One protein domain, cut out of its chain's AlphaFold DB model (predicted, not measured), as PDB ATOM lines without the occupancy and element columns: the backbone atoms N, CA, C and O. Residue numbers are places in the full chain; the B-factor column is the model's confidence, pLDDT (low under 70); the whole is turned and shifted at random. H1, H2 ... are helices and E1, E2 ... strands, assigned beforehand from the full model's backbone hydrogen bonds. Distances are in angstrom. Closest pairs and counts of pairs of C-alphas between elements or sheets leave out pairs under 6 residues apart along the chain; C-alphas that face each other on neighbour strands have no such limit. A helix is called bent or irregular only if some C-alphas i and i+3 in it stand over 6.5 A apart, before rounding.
ATOM      1  N   ARG A  67      27.631  -6.008 -13.922       96.69
ATOM      2  CA  ARG A  67      28.541  -4.888 -14.189       96.69
ATOM      3  C   ARG A  67      29.633  -4.829 -13.122       96.69
ATOM      4  O   ARG A  67      29.369  -4.991 -11.934       96.69
ATOM      5  N   LEU A  68      30.861  -4.524 -13.545       97.19
ATOM      6  CA  LEU A  68      31.956  -4.206 -12.629       97.19
ATOM      7  C   LEU A  68      31.611  -2.942 -11.820       97.19
ATOM      8  O   LEU A  68      31.458  -1.861 -12.395       97.19
ATOM      9  N   VAL A  69      31.515  -3.084 -10.498       97.94
ATOM     10  CA  VAL A  69      31.252  -1.989  -9.551       97.94
ATOM     11  C   VAL A  69      32.557  -1.294  -9.192       97.94
ATOM     12  O   VAL A  69      32.665  -0.071  -9.276       97.94
ATOM     13  N   ILE A  70      33.566  -2.079  -8.808       98.25
ATOM     14  CA  ILE A  70      34.873  -1.559  -8.420       98.25
ATOM     15  C   ILE A  70      35.989  -2.557  -8.741       98.25
ATOM     16  O   ILE A  70      35.835  -3.763  -8.566       98.25
ATOM     17  N   GLU A  71      37.130  -2.029  -9.178       97.25
ATOM     18  CA  GLU A  71      38.413  -2.731  -9.261       97.25
ATOM     19  C   GLU A  71      39.440  -1.943  -8.445       97.25
ATOM     20  O   GLU A  71      39.603  -0.736  -8.651       97.25
ATOM     21  N   GLN A  72      40.113  -2.602  -7.503       97.19
ATOM     22  CA  GLN A  72      41.230  -2.023  -6.758       97.19
ATOM     23  C   GLN A  72      42.340  -3.052  -6.567       97.19
ATOM     24  O   GLN A  72      42.086  -4.235  -6.332       97.19
ATOM     25  N   ASP A  73      43.576  -2.566  -6.614       95.69
ATOM     26  CA  ASP A  73      44.741  -3.324  -6.179       95.69
ATOM     27  C   ASP A  73      44.958  -3.046  -4.681       95.69
ATOM     28  O   ASP A  73      45.032  -1.887  -4.267       95.69
ATOM     29  N   CYS A  74      45.020  -4.104  -3.877       93.81
ATOM     30  CA  CYS A  74      45.235  -4.067  -2.434       93.81
ATOM     31  C   CYS A  74      46.360  -5.056  -2.099       93.81
ATOM     32  O   CYS A  74      46.193  -6.275  -2.215       93.81
ATOM     33  N   GLY A  75      47.538  -4.535  -1.747       91.31
ATOM     34  CA  GLY A  75      48.724  -5.357  -1.516       91.31
ATOM     35  C   GLY A  75      49.167  -6.057  -2.800       91.31
ATOM     36  O   GLY A  75      49.402  -5.409  -3.813       91.31
ATOM     37  N   THR A  76      49.271  -7.387  -2.778       93.44
ATOM     38  CA  THR A  76      49.646  -8.205  -3.950       93.44
ATOM     39  C   THR A  76      48.445  -8.741  -4.735       93.44
ATOM     40  O   THR A  76      48.612  -9.511  -5.692       93.44
ATOM     41  N   LYS A  77      47.228  -8.348  -4.341       96.00
ATOM     42  CA  LYS A  77      45.976  -8.841  -4.913       96.00
ATOM     43  C   LYS A  77      45.220  -7.727  -5.633       96.00
ATOM     44  O   LYS A  77      45.228  -6.575  -5.218       96.00
ATOM     45  N   CYS A  78      44.540  -8.091  -6.711       96.56
ATOM     46  CA  CYS A  78      43.577  -7.266  -7.423       96.56
ATOM     47  C   CYS A  78      42.183  -7.838  -7.161       96.56
ATOM     48  O   CYS A  78      41.921  -9.006  -7.478       96.56
ATOM     49  N   VAL A  79      41.317  -7.026  -6.556       97.50
ATOM     50  CA  VAL A  79      39.954  -7.392  -6.169       97.50
ATOM     51  C   VAL A  79      38.978  -6.658  -7.080       97.50
ATOM     52  O   VAL A  79      39.010  -5.429  -7.181       97.50
ATOM     53  N   ARG A  80      38.104  -7.421  -7.742       97.38
ATOM     54  CA  ARG A  80      37.027  -6.910  -8.596       97.38
ATOM     55  C   ARG A  80      35.686  -7.346  -8.035       97.38
ATOM     56  O   ARG A  80      35.487  -8.541  -7.848       97.38
ATOM     57  N   ILE A  81      34.790  -6.400  -7.782       98.31
ATOM     58  CA  ILE A  81      33.443  -6.660  -7.258       98.31
ATOM     59  C   ILE A  81      32.425  -6.292  -8.337       98.31
ATOM     60  O   ILE A  81      32.540  -5.239  -8.971       98.31
ATOM     61  N   TYR A  82      31.435  -7.157  -8.530       98.31
ATOM     62  CA  TYR A  82      30.382  -7.036  -9.531       98.31
ATOM     63  C   TYR A  82      29.011  -6.869  -8.863       98.31
ATOM     64  O   TYR A  82      28.798  -7.329  -7.741       98.31
ATOM     65  N   ASP A  83      28.077  -6.213  -9.547       97.75
ATOM     66  CA  ASP A  83      26.777  -5.815  -8.986       97.75
ATOM     67  C   ASP A  83      25.860  -6.999  -8.616       97.75
ATOM     68  O   ASP A  83      25.100  -6.895  -7.657       97.75
ATOM     69  N   LYS A  84      25.983  -8.160  -9.271       97.62
ATOM     70  CA  LYS A  84      25.253  -9.389  -8.891       97.62
ATOM     71  C   LYS A  84      25.842 -10.110  -7.668       97.62
ATOM     72  O   LYS A  84      25.438 -11.234  -7.373       97.62
ATOM     73  N   GLY A  85      26.796  -9.501  -6.963       97.75
ATOM     74  CA  GLY A  85      27.420 -10.096  -5.779       97.75
ATOM     75  C   GLY A  85      28.503 -11.110  -6.086       97.75
ATOM     76  O   GLY A  85      28.764 -11.974  -5.256       97.75
ATOM     77  N   PHE A  86      29.119 -11.037  -7.262       98.25
ATOM     78  CA  PHE A  86      30.305 -11.828  -7.563       98.25
ATOM     79  C   PHE A  86      31.566 -11.017  -7.282       98.25
ATOM     80  O   PHE A  86      31.603  -9.797  -7.462       98.25
ATOM     81  N   VAL A  87      32.615 -11.704  -6.855       98.00
ATOM     82  CA  VAL A  87      33.941 -11.147  -6.619       98.00
ATOM     83  C   VAL A  87      34.983 -11.992  -7.343       98.00
ATOM     84  O   VAL A  87      34.844 -13.205  -7.489       98.00
ATOM     85  N   ARG A  88      36.036 -11.333  -7.822       96.69
ATOM     86  CA  ARG A  88      37.217 -11.981  -8.385       96.69
ATOM     87  C   ARG A  88      38.445 -11.482  -7.644       96.69
ATOM     88  O   ARG A  88      38.791 -10.303  -7.741       96.69
ATOM     89  N   VAL A  89      39.099 -12.382  -6.914       96.69
ATOM     90  CA  VAL A  89      40.346 -12.101  -6.194       96.69
ATOM     91  C   VAL A  89      41.495 -12.724  -6.980       96.69
ATOM     92  O   VAL A  89      41.588 -13.935  -7.138       96.69
ATOM     93  N   SER A  90      42.368 -11.883  -7.526       96.06
ATOM     94  CA  SER A  90      43.471 -12.306  -8.399       96.06
ATOM     95  C   SER A  90      44.805 -11.765  -7.906       96.06
ATOM     96  O   SER A  90      44.845 -10.788  -7.169       96.06
ATOM     97  N   GLY A  91      45.924 -12.378  -8.295       93.31
ATOM     98  CA  GLY A  91      47.230 -11.727  -8.148       93.31
ATOM     99  C   GLY A  91      47.383 -10.590  -9.163       93.31
ATOM    100  O   GLY A  91      46.821 -10.675 -10.254       93.31
ATOM    101  N   ILE A  92      48.188  -9.565  -8.854       85.88
ATOM    102  CA  ILE A  92      48.431  -8.415  -9.758       85.88
ATOM    103  C   ILE A  92      48.838  -8.851 -11.178       85.88
ATOM    104  O   ILE A  92      48.415  -8.237 -12.154       85.88
ATOM    105  N   PHE A  93      49.608  -9.937 -11.304       84.56
ATOM    106  CA  PHE A  93      50.079 -10.465 -12.592       84.56
ATOM    107  C   PHE A  93      49.151 -11.507 -13.235       84.56
ATOM    108  O   PHE A  93      49.368 -11.905 -14.376       84.56
ATOM    109  N   LEU A  94      48.119 -11.972 -12.527       86.94
ATOM    110  CA  LEU A  94      47.233 -13.060 -12.959       86.94
ATOM    111  C   LEU A  94      45.771 -12.606 -12.989       86.94
ATOM    112  O   LEU A  94      44.873 -13.386 -12.664       86.94
ATOM    113  N   LYS A  95      45.538 -11.346 -13.386       80.38
ATOM    114  CA  LYS A  95      44.213 -10.717 -13.329       80.38
ATOM    115  C   LYS A  95      43.146 -11.599 -13.969       80.38
ATOM    116  O   LYS A  95      42.130 -11.843 -13.329       80.38
ATOM    117  N   ASP A  96      43.387 -12.136 -15.165       79.75
ATOM    118  CA  ASP A  96      42.358 -12.806 -15.982       79.75
ATOM    119  C   ASP A  96      42.204 -14.316 -15.779       79.75
ATOM    120  O   ASP A  96      41.417 -14.944 -16.493       79.75
ATOM    121  N   ARG A  97      42.936 -14.898 -14.819       85.19
ATOM    122  CA  ARG A  97      42.868 -16.337 -14.497       85.19
ATOM    123  C   ARG A  97      42.089 -16.658 -13.226       85.19
ATOM    124  O   ARG A  97      41.825 -17.827 -12.973       85.19
ATOM    125  N   ALA A  98      41.759 -15.655 -12.422       89.44
ATOM    126  CA  ALA A  98      40.999 -15.880 -11.203       89.44
ATOM    127  C   ALA A  98      39.554 -16.278 -11.514       89.44
ATOM    128  O   ALA A  98      38.962 -15.821 -12.494       89.44
ATOM    129  N   ILE A  99      39.008 -17.134 -10.659       93.88
ATOM    130  CA  ILE A  99      37.648 -17.642 -10.777       93.88
ATOM    131  C   ILE A  99      36.685 -16.607 -10.178       93.88
ATOM    132  O   ILE A  99      37.056 -15.847  -9.284       93.88
ATOM    133  N   PHE A 100      35.468 -16.541 -10.716       96.44
ATOM    134  CA  PHE A 100      34.388 -15.752 -10.132       96.44
ATOM    135  C   PHE A 100      33.772 -16.519  -8.965       96.44
ATOM    136  O   PHE A 100      33.379 -17.676  -9.119       96.44
ATOM    137  N   GLU A 101      33.670 -15.862  -7.818       97.44
ATOM    138  CA  GLU A 101      33.146 -16.434  -6.578       97.44
ATOM    139  C   GLU A 101      32.011 -15.560  -6.060       97.44
ATOM    140  O   GLU A 101      31.975 -14.354  -6.323       97.44
ATOM    141  N   ARG A 102      31.054 -16.145  -5.342       98.06
ATOM    142  CA  ARG A 102      29.948 -15.378  -4.768       98.06
ATOM    143  C   ARG A 102      30.423 -14.716  -3.482       98.06
ATOM    144  O   ARG A 102      30.910 -15.389  -2.584       98.06
ATOM    145  N   LEU A 103      30.269 -13.401  -3.392       98.31
ATOM    146  CA  LEU A 103      30.610 -12.634  -2.204       98.31
ATOM    147  C   LEU A 103      29.580 -12.912  -1.102       98.31
ATOM    148  O   LEU A 103      28.389 -12.664  -1.292       98.31
ATOM    149  N   ASN A 104      30.055 -13.401   0.044       98.06
ATOM    150  CA  ASN A 104      29.234 -13.632   1.233       98.06
ATOM    151  C   ASN A 104      29.420 -12.512   2.255       98.06
ATOM    152  O   ASN A 104      28.442 -11.994   2.783       98.06
ATOM    153  N   ALA A 105      30.669 -12.126   2.520       98.19
ATOM    154  CA  ALA A 105      30.991 -11.041   3.438       98.19
ATOM    155  C   ALA A 105      32.299 -10.351   3.041       98.19
ATOM    156  O   ALA A 105      33.201 -10.963   2.469       98.19
ATOM    157  N   ILE A 106      32.416  -9.074   3.394       98.25
ATOM    158  CA  ILE A 106      33.656  -8.310   3.276       98.25
ATOM    159  C   ILE A 106      33.839  -7.455   4.524       98.25
ATOM    160  O   ILE A 106      32.917  -6.766   4.966       98.25
ATOM    161  N   SER A 107      35.032  -7.498   5.105       97.25
ATOM    162  CA  SER A 107      35.382  -6.679   6.260       97.25
ATOM    163  C   SER A 107      36.807  -6.166   6.143       97.25
ATOM    164  O   SER A 107      37.705  -6.833   5.628       97.25
ATOM    165  N   SER A 108      37.008  -4.942   6.616       96.56
ATOM    166  CA  SER A 108      38.308  -4.287   6.644       96.56
ATOM    167  C   SER A 108      38.649  -3.888   8.069       96.56
ATOM    168  O   SER A 108      37.859  -3.193   8.708       96.56
ATOM    169  N   SER A 109      39.828  -4.276   8.538       95.38
ATOM    170  CA  SER A 109      40.402  -3.836   9.804       95.38
ATOM    171  C   SER A 109      41.726  -3.128   9.537       95.38
ATOM    172  O   SER A 109      42.553  -3.604   8.757       95.38
ATOM    173  N   TYR A 143      44.243  -5.462   7.402       97.44
ATOM    174  CA  TYR A 143      43.628  -6.753   7.117       97.44
ATOM    175  C   TYR A 143      42.323  -6.544   6.347       97.44
ATOM    176  O   TYR A 143      41.380  -5.935   6.851       97.44
ATOM    177  N   LEU A 144      42.249  -7.089   5.137       97.94
ATOM    178  CA  LEU A 144      41.020  -7.182   4.355       97.94
ATOM    179  C   LEU A 144      40.612  -8.652   4.272       97.94
ATOM    180  O   LEU A 144      41.358  -9.472   3.741       97.94
ATOM    181  N   THR A 145      39.432  -8.971   4.797       98.25
ATOM    182  CA  THR A 145      38.863 -10.321   4.768       98.25
ATOM    183  C   THR A 145      37.694 -10.344   3.796       98.25
ATOM    184  O   THR A 145      36.733  -9.591   3.953       98.25
ATOM    185  N   ILE A 146      37.775 -11.202   2.784       98.38
ATOM    186  CA  ILE A 146      36.723 -11.413   1.787       98.38
ATOM    187  C   ILE A 146      36.282 -12.866   1.915       98.38
ATOM    188  O   ILE A 146      37.022 -13.772   1.543       98.38
ATOM    189  N   SER A 147      35.091 -13.089   2.457       98.38
ATOM    190  CA  SER A 147      34.495 -14.420   2.536       98.38
ATOM    191  C   SER A 147      33.637 -14.660   1.302       98.38
ATOM    192  O   SER A 147      32.725 -13.876   1.012       98.38
ATOM    193  N   THR A 148      33.939 -15.726   0.568       98.44
ATOM    194  CA  THR A 148      33.176 -16.160  -0.603       98.44
ATOM    195  C   THR A 148      32.477 -17.489  -0.340       98.44
ATOM    196  O   THR A 148      32.542 -18.042   0.759       98.44
ATOM    197  N   ASP A 149      31.746 -17.995  -1.328       97.62
ATOM    198  CA  ASP A 149      31.144 -19.329  -1.297       97.62
ATOM    199  C   ASP A 149      32.170 -20.468  -1.320       97.62
ATOM    200  O   ASP A 149      31.835 -21.590  -0.943       97.62
ATOM    201  N   ARG A 150      33.405 -20.191  -1.750       96.81
ATOM    202  CA  ARG A 150      34.469 -21.194  -1.864       96.81
ATOM    203  C   ARG A 150      35.496 -21.087  -0.756       96.81
ATOM    204  O   ARG A 150      35.856 -22.101  -0.165       96.81
ATOM    205  N   GLU A 151      35.988 -19.880  -0.505       97.12
ATOM    206  CA  GLU A 151      37.091 -19.666   0.420       97.12
ATOM    207  C   GLU A 151      37.047 -18.283   1.079       97.12
ATOM    208  O   GLU A 151      36.328 -17.372   0.669       97.12
ATOM    209  N   THR A 152      37.830 -18.124   2.142       97.88
ATOM    210  CA  THR A 152      38.017 -16.830   2.799       97.88
ATOM    211  C   THR A 152      39.386 -16.287   2.423       97.88
ATOM    212  O   THR A 152      40.416 -16.797   2.863       97.88
ATOM    213  N   HIS A 153      39.402 -15.225   1.622       97.38
ATOM    214  CA  HIS A 153      40.620 -14.529   1.228       97.38
ATOM    215  C   HIS A 153      41.008 -13.526   2.312       97.38
ATOM    216  O   HIS A 153      40.301 -12.540   2.531       97.38
ATOM    217  N   LEU A 154      42.148 -13.754   2.963       97.44
ATOM    218  CA  LEU A 154      42.759 -12.797   3.884       97.44
ATOM    219  C   LEU A 154      43.910 -12.066   3.185       97.44
ATOM    220  O   LEU A 154      44.883 -12.682   2.748       97.44
ATOM    221  N   ILE A 155      43.805 -10.745   3.091       96.94
ATOM    222  CA  ILE A 155      44.841  -9.873   2.535       96.94
ATOM    223  C   ILE A 155      45.434  -9.071   3.690       96.94
ATOM    224  O   ILE A 155      44.756  -8.228   4.272       96.94
ATOM    225  N   HIS A 156      46.700  -9.342   4.002       96.56
ATOM    226  CA  HIS A 156      47.479  -8.631   5.017       96.56
ATOM    227  C   HIS A 156      48.506  -7.711   4.353       96.56
ATOM    228  O   HIS A 156      49.183  -8.113   3.403       96.56
ATOM    229  N   ILE A 157      48.608  -6.470   4.835       95.25
ATOM    230  CA  ILE A 157      49.564  -5.470   4.347       95.25
ATOM    231  C   ILE A 157      50.288  -4.834   5.534       95.25
ATOM    232  O   ILE A 157      49.654  -4.238   6.406       95.25
ATOM    233  N   SER A 158      51.622  -4.922   5.519       92.81
ATOM    234  CA  SER A 158      52.504  -4.338   6.528       92.81
ATOM    235  C   SER A 158      53.862  -3.953   5.916       92.81
ATOM    236  O   SER A 158      54.512  -4.816   5.319       92.81
ATOM    237  N   PRO A 159      54.326  -2.692   6.029       89.81
ATOM    238  CA  PRO A 159      53.587  -1.520   6.503       89.81
ATOM    239  C   PRO A 159      52.574  -1.022   5.450       89.81
ATOM    240  O   PRO A 159      52.893  -1.011   4.258       89.81
ATOM    241  N   PRO A 160      51.381  -0.546   5.850       91.62
ATOM    242  CA  PRO A 160      50.400  -0.017   4.912       91.62
ATOM    243  C   PRO A 160      50.849   1.325   4.321       91.62
ATOM    244  O   PRO A 160      51.512   2.140   4.976       91.62
ATOM    245  N   THR A 161      50.459   1.568   3.068       91.12
ATOM    246  CA  THR A 161      50.530   2.892   2.442       91.12
ATOM    247  C   THR A 161      49.163   3.582   2.467       91.12
ATOM    248  O   THR A 161      48.117   2.941   2.569       91.12
ATOM    249  N   GLU A 162      49.131   4.907   2.290       89.50
ATOM    250  CA  GLU A 162      47.863   5.643   2.164       89.50
ATOM    251  C   GLU A 162      46.995   5.149   1.002       89.50
ATOM    252  O   GLU A 162      45.763   5.214   1.070       89.50
ATOM    253  N   ARG A 163      47.633   4.666  -0.072       92.19
ATOM    254  CA  ARG A 163      46.934   4.077  -1.213       92.19
ATOM    255  C   ARG A 163      46.228   2.791  -0.798       92.19
ATOM    256  O   ARG A 163      45.061   2.644  -1.144       92.19
ATOM    257  N   ASP A 164      46.891   1.931  -0.028       94.12
ATOM    258  CA  ASP A 164      46.324   0.661   0.443       94.12
ATOM    259  C   ASP A 164      45.133   0.889   1.374       94.12
ATOM    260  O   ASP A 164      44.082   0.285   1.185       94.12
ATOM    261  N   ILE A 165      45.248   1.831   2.318       93.88
ATOM    262  CA  ILE A 165      44.145   2.182   3.228       93.88
ATOM    263  C   ILE A 165      42.921   2.656   2.438       93.88
ATOM    264  O   ILE A 165      41.803   2.190   2.668       93.88
ATOM    265  N   LYS A 166      43.124   3.566   1.476       95.31
ATOM    266  CA  LYS A 166      42.038   4.073   0.625       95.31
ATOM    267  C   LYS A 166      41.448   2.970  -0.251       95.31
ATOM    268  O   LYS A 166      40.229   2.913  -0.396       95.31
ATOM    269  N   ALA A 167      42.285   2.121  -0.844       96.69
ATOM    270  CA  ALA A 167      41.846   1.007  -1.678       96.69
ATOM    271  C   ALA A 167      41.004   0.012  -0.869       96.69
ATOM    272  O   ALA A 167      39.903  -0.334  -1.292       96.69
ATOM    273  N   MET A 168      41.470  -0.367   0.324       96.19
ATOM    274  CA  MET A 168      40.753  -1.268   1.220       96.19
ATOM    275  C   MET A 168      39.402  -0.693   1.650       96.19
ATOM    276  O   MET A 168      38.394  -1.383   1.536       96.19
ATOM    277  N   HIS A 169      39.356   0.569   2.088       96.62
ATOM    278  CA  HIS A 169      38.095   1.200   2.485       96.62
ATOM    279  C   HIS A 169      37.108   1.253   1.314       96.62
ATOM    280  O   HIS A 169      35.933   0.940   1.479       96.62
ATOM    281  N   LYS A 170      37.571   1.613   0.110       97.94
ATOM    282  CA  LYS A 170      36.719   1.613  -1.086       97.94
ATOM    283  C   LYS A 170      36.164   0.222  -1.391       97.94
ATOM    284  O   LYS A 170      34.986   0.116  -1.716       97.94
ATOM    285  N   LEU A 171      36.991  -0.819  -1.286       98.06
ATOM    286  CA  LEU A 171      36.560  -2.203  -1.488       98.06
ATOM    287  C   LEU A 171      35.520  -2.628  -0.449       98.06
ATOM    288  O   LEU A 171      34.479  -3.148  -0.837       98.06
ATOM    289  N   ALA A 172      35.770  -2.369   0.837       97.94
ATOM    290  CA  ALA A 172      34.852  -2.726   1.917       97.94
ATOM    291  C   ALA A 172      33.498  -2.018   1.769       97.94
ATOM    292  O   ALA A 172      32.469  -2.685   1.754       97.94
ATOM    293  N   THR A 173      33.498  -0.697   1.554       98.31
ATOM    294  CA  THR A 173      32.263   0.075   1.345       98.31
ATOM    295  C   THR A 173      31.504  -0.388   0.101       98.31
ATOM    296  O   THR A 173      30.290  -0.568   0.155       98.31
ATOM    297  N   ALA A 174      32.195  -0.603  -1.023       98.25
ATOM    298  CA  ALA A 174      31.545  -1.052  -2.254       98.25
ATOM    299  C   ALA A 174      30.974  -2.471  -2.120       98.25
ATOM    300  O   ALA A 174      29.857  -2.721  -2.561       98.25
ATOM    301  N   GLY A 175      31.718  -3.392  -1.503       98.19
ATOM    302  CA  GLY A 175      31.257  -4.763  -1.305       98.19
ATOM    303  C   GLY A 175      30.095  -4.857  -0.317       98.19
ATOM    304  O   GLY A 175      29.134  -5.558  -0.612       98.19
ATOM    305  N   GLN A 176      30.119  -4.096   0.784       98.38
ATOM    306  CA  GLN A 176      28.969  -3.967   1.690       98.38
ATOM    307  C   GLN A 176      27.746  -3.402   0.957       98.38
ATOM    308  O   GLN A 176      26.674  -3.988   1.029       98.38
ATOM    309  N   GLY A 177      27.918  -2.348   0.153       98.31
ATOM    310  CA  GLY A 177      26.819  -1.783  -0.636       98.31
ATOM    311  C   GLY A 177      26.201  -2.771  -1.635       98.31
ATOM    312  O   GLY A 177      24.986  -2.777  -1.821       98.31
ATOM    313  N   VAL A 178      27.013  -3.636  -2.255       98.19
ATOM    314  CA  VAL A 178      26.511  -4.715  -3.121       98.19
ATOM    315  C   VAL A 178      25.742  -5.760  -2.310       98.19
ATOM    316  O   VAL A 178      24.666  -6.170  -2.736       98.19
ATOM    317  N   LEU A 179      26.247  -6.171  -1.143       97.88
ATOM    318  CA  LEU A 179      25.556  -7.126  -0.271       97.88
ATOM    319  C   LEU A 179      24.201  -6.578   0.201       97.88
ATOM    320  O   LEU A 179      23.185  -7.244   0.001       97.88
ATOM    321  N   ASP A 180      24.162  -5.335   0.684       97.44
ATOM    322  CA  ASP A 180      22.931  -4.654   1.103       97.44
ATOM    323  C   ASP A 180      21.906  -4.572  -0.042       97.44
ATOM    324  O   ASP A 180      20.705  -4.786   0.148       97.44
ATOM    325  N   MET A 181      22.365  -4.272  -1.264       96.44
ATOM    326  CA  MET A 181      21.512  -4.225  -2.455       96.44
ATOM    327  C   MET A 181      20.909  -5.600  -2.783       96.44
ATOM    328  O   MET A 181      19.730  -5.697  -3.140       96.44
ATOM    329  N   LEU A 182      21.695  -6.670  -2.652       95.19
ATOM    330  CA  LEU A 182      21.223  -8.035  -2.882       95.19
ATOM    331  C   LEU A 182      20.242  -8.487  -1.803       95.19
ATOM    332  O   LEU A 182      19.257  -9.142  -2.133       95.19
ATOM    333  N   GLU A 183      20.481  -8.142  -0.540       94.62
ATOM    334  CA  GLU A 183      19.557  -8.439   0.557       94.62
ATOM    335  C   GLU A 183      18.210  -7.745   0.353       94.62
ATOM    336  O   GLU A 183      17.170  -8.401   0.415       94.62
ATOM    337  N   ARG A 184      18.218  -6.459  -0.021       94.06
ATOM    338  CA  ARG A 184      16.991  -5.716  -0.362       94.06
ATOM    339  C   ARG A 184      16.236  -6.332  -1.537       94.06
ATOM    340  O   ARG A 184      15.011  -6.338  -1.530       94.06
ATOM    341  N   SER A 185      16.957  -6.871  -2.520       92.00
ATOM    342  CA  SER A 185      16.358  -7.527  -3.692       92.00
ATOM    343  C   SER A 185      15.784  -8.916  -3.381       92.00
ATOM    344  O   SER A 185      14.942  -9.408  -4.128       92.00
ATOM    345  N   ARG A 186      16.245  -9.574  -2.306       87.81
ATOM    346  CA  ARG A 186      15.774 -10.909  -1.898       87.81
ATOM    347  C   ARG A 186      14.492 -10.885  -1.092       87.81
ATOM    348  O   ARG A 186      13.838 -11.920  -1.050       87.81
ATOM    349  N   ILE A 187      14.155  -9.772  -0.442       81.19
ATOM    350  CA  ILE A 187      12.896  -9.651   0.293       81.19
ATOM    351  C   ILE A 187      11.780  -9.656  -0.760       81.19
ATOM    352  O   ILE A 187      11.611  -8.658  -1.466       81.19
TER     353      ILE A 187
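AT A GLANCE: This is residues 67 to 109 and 143 to 187 of the 240 residues of the protein "SHOCT domain-containing protein" of Actinobacteria bacterium (UniProt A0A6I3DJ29). One strongly twisted sheet of six strands folds over into two leaves, E1 E2 E3 and E5 E6, with the bent strand E4 as hinge, and curls round one long helix, H1. The 88 printed residues hold six named strands, then H1; the sheet's order is E1 E2 E3 E4 E5 E6, all antiparallel, and the class is mixed, helices and strands. The whole is compact, with a radius of gyration of the C-alphas of 12.3 A, and elongated, spanning 42 by 26 by 21 A.

HOW THE PARTS SIT: Begin at E1, residues 68 to 74, an edge strand in a hairpin with E2, residues 77 to 82, at 165 degrees; N 69 and O 81 are within hydrogen-bond range, 2.8 A. E3, residues 86 to 91, makes the next hairpin, with N 78 and O 90 at 2.8 A. E4, residues 101 to 109, ends this meander, each strand the antiparallel neighbour of the one before; N 87 and O 101 are 2.8 A apart. E4 bends by 68 degrees at residue 104 and pairs with E5, residues 143 to 148, where N 109 and O 143 are 2.8 A apart. E5 makes a hairpin with the edge strand E6, residues 152 to 157, with N 153 and O 146 at 2.8 A. H1, residues 162 to 186, is on the sheet; its closest C-alphas to E4 are those of Ala 172 and Ile 106, 5.9 A. Every O i to N i+4 pair in H1 is within hydrogen-bond range.

IN THESE COORDINATES: Find C-alpha 68 at (31.956, -4.206, -12.629), where E1 begins. E4 runs 21.9 A to C-alpha 109 at (40.402, -3.836, 9.804). H1 runs 36.3 A to C-alpha 186 at (15.774, -10.909, -1.898).

THE WHOLE: The C-alphas of Pro 159 and Ile 187 are farthest apart, 42.0 A. Residues 110 to 142 are not printed; C-alphas 109 and 143 stand 5.1 A apart across the cut. Of the links printed whole, none is long. No printed residue is under 70 in pLDDT.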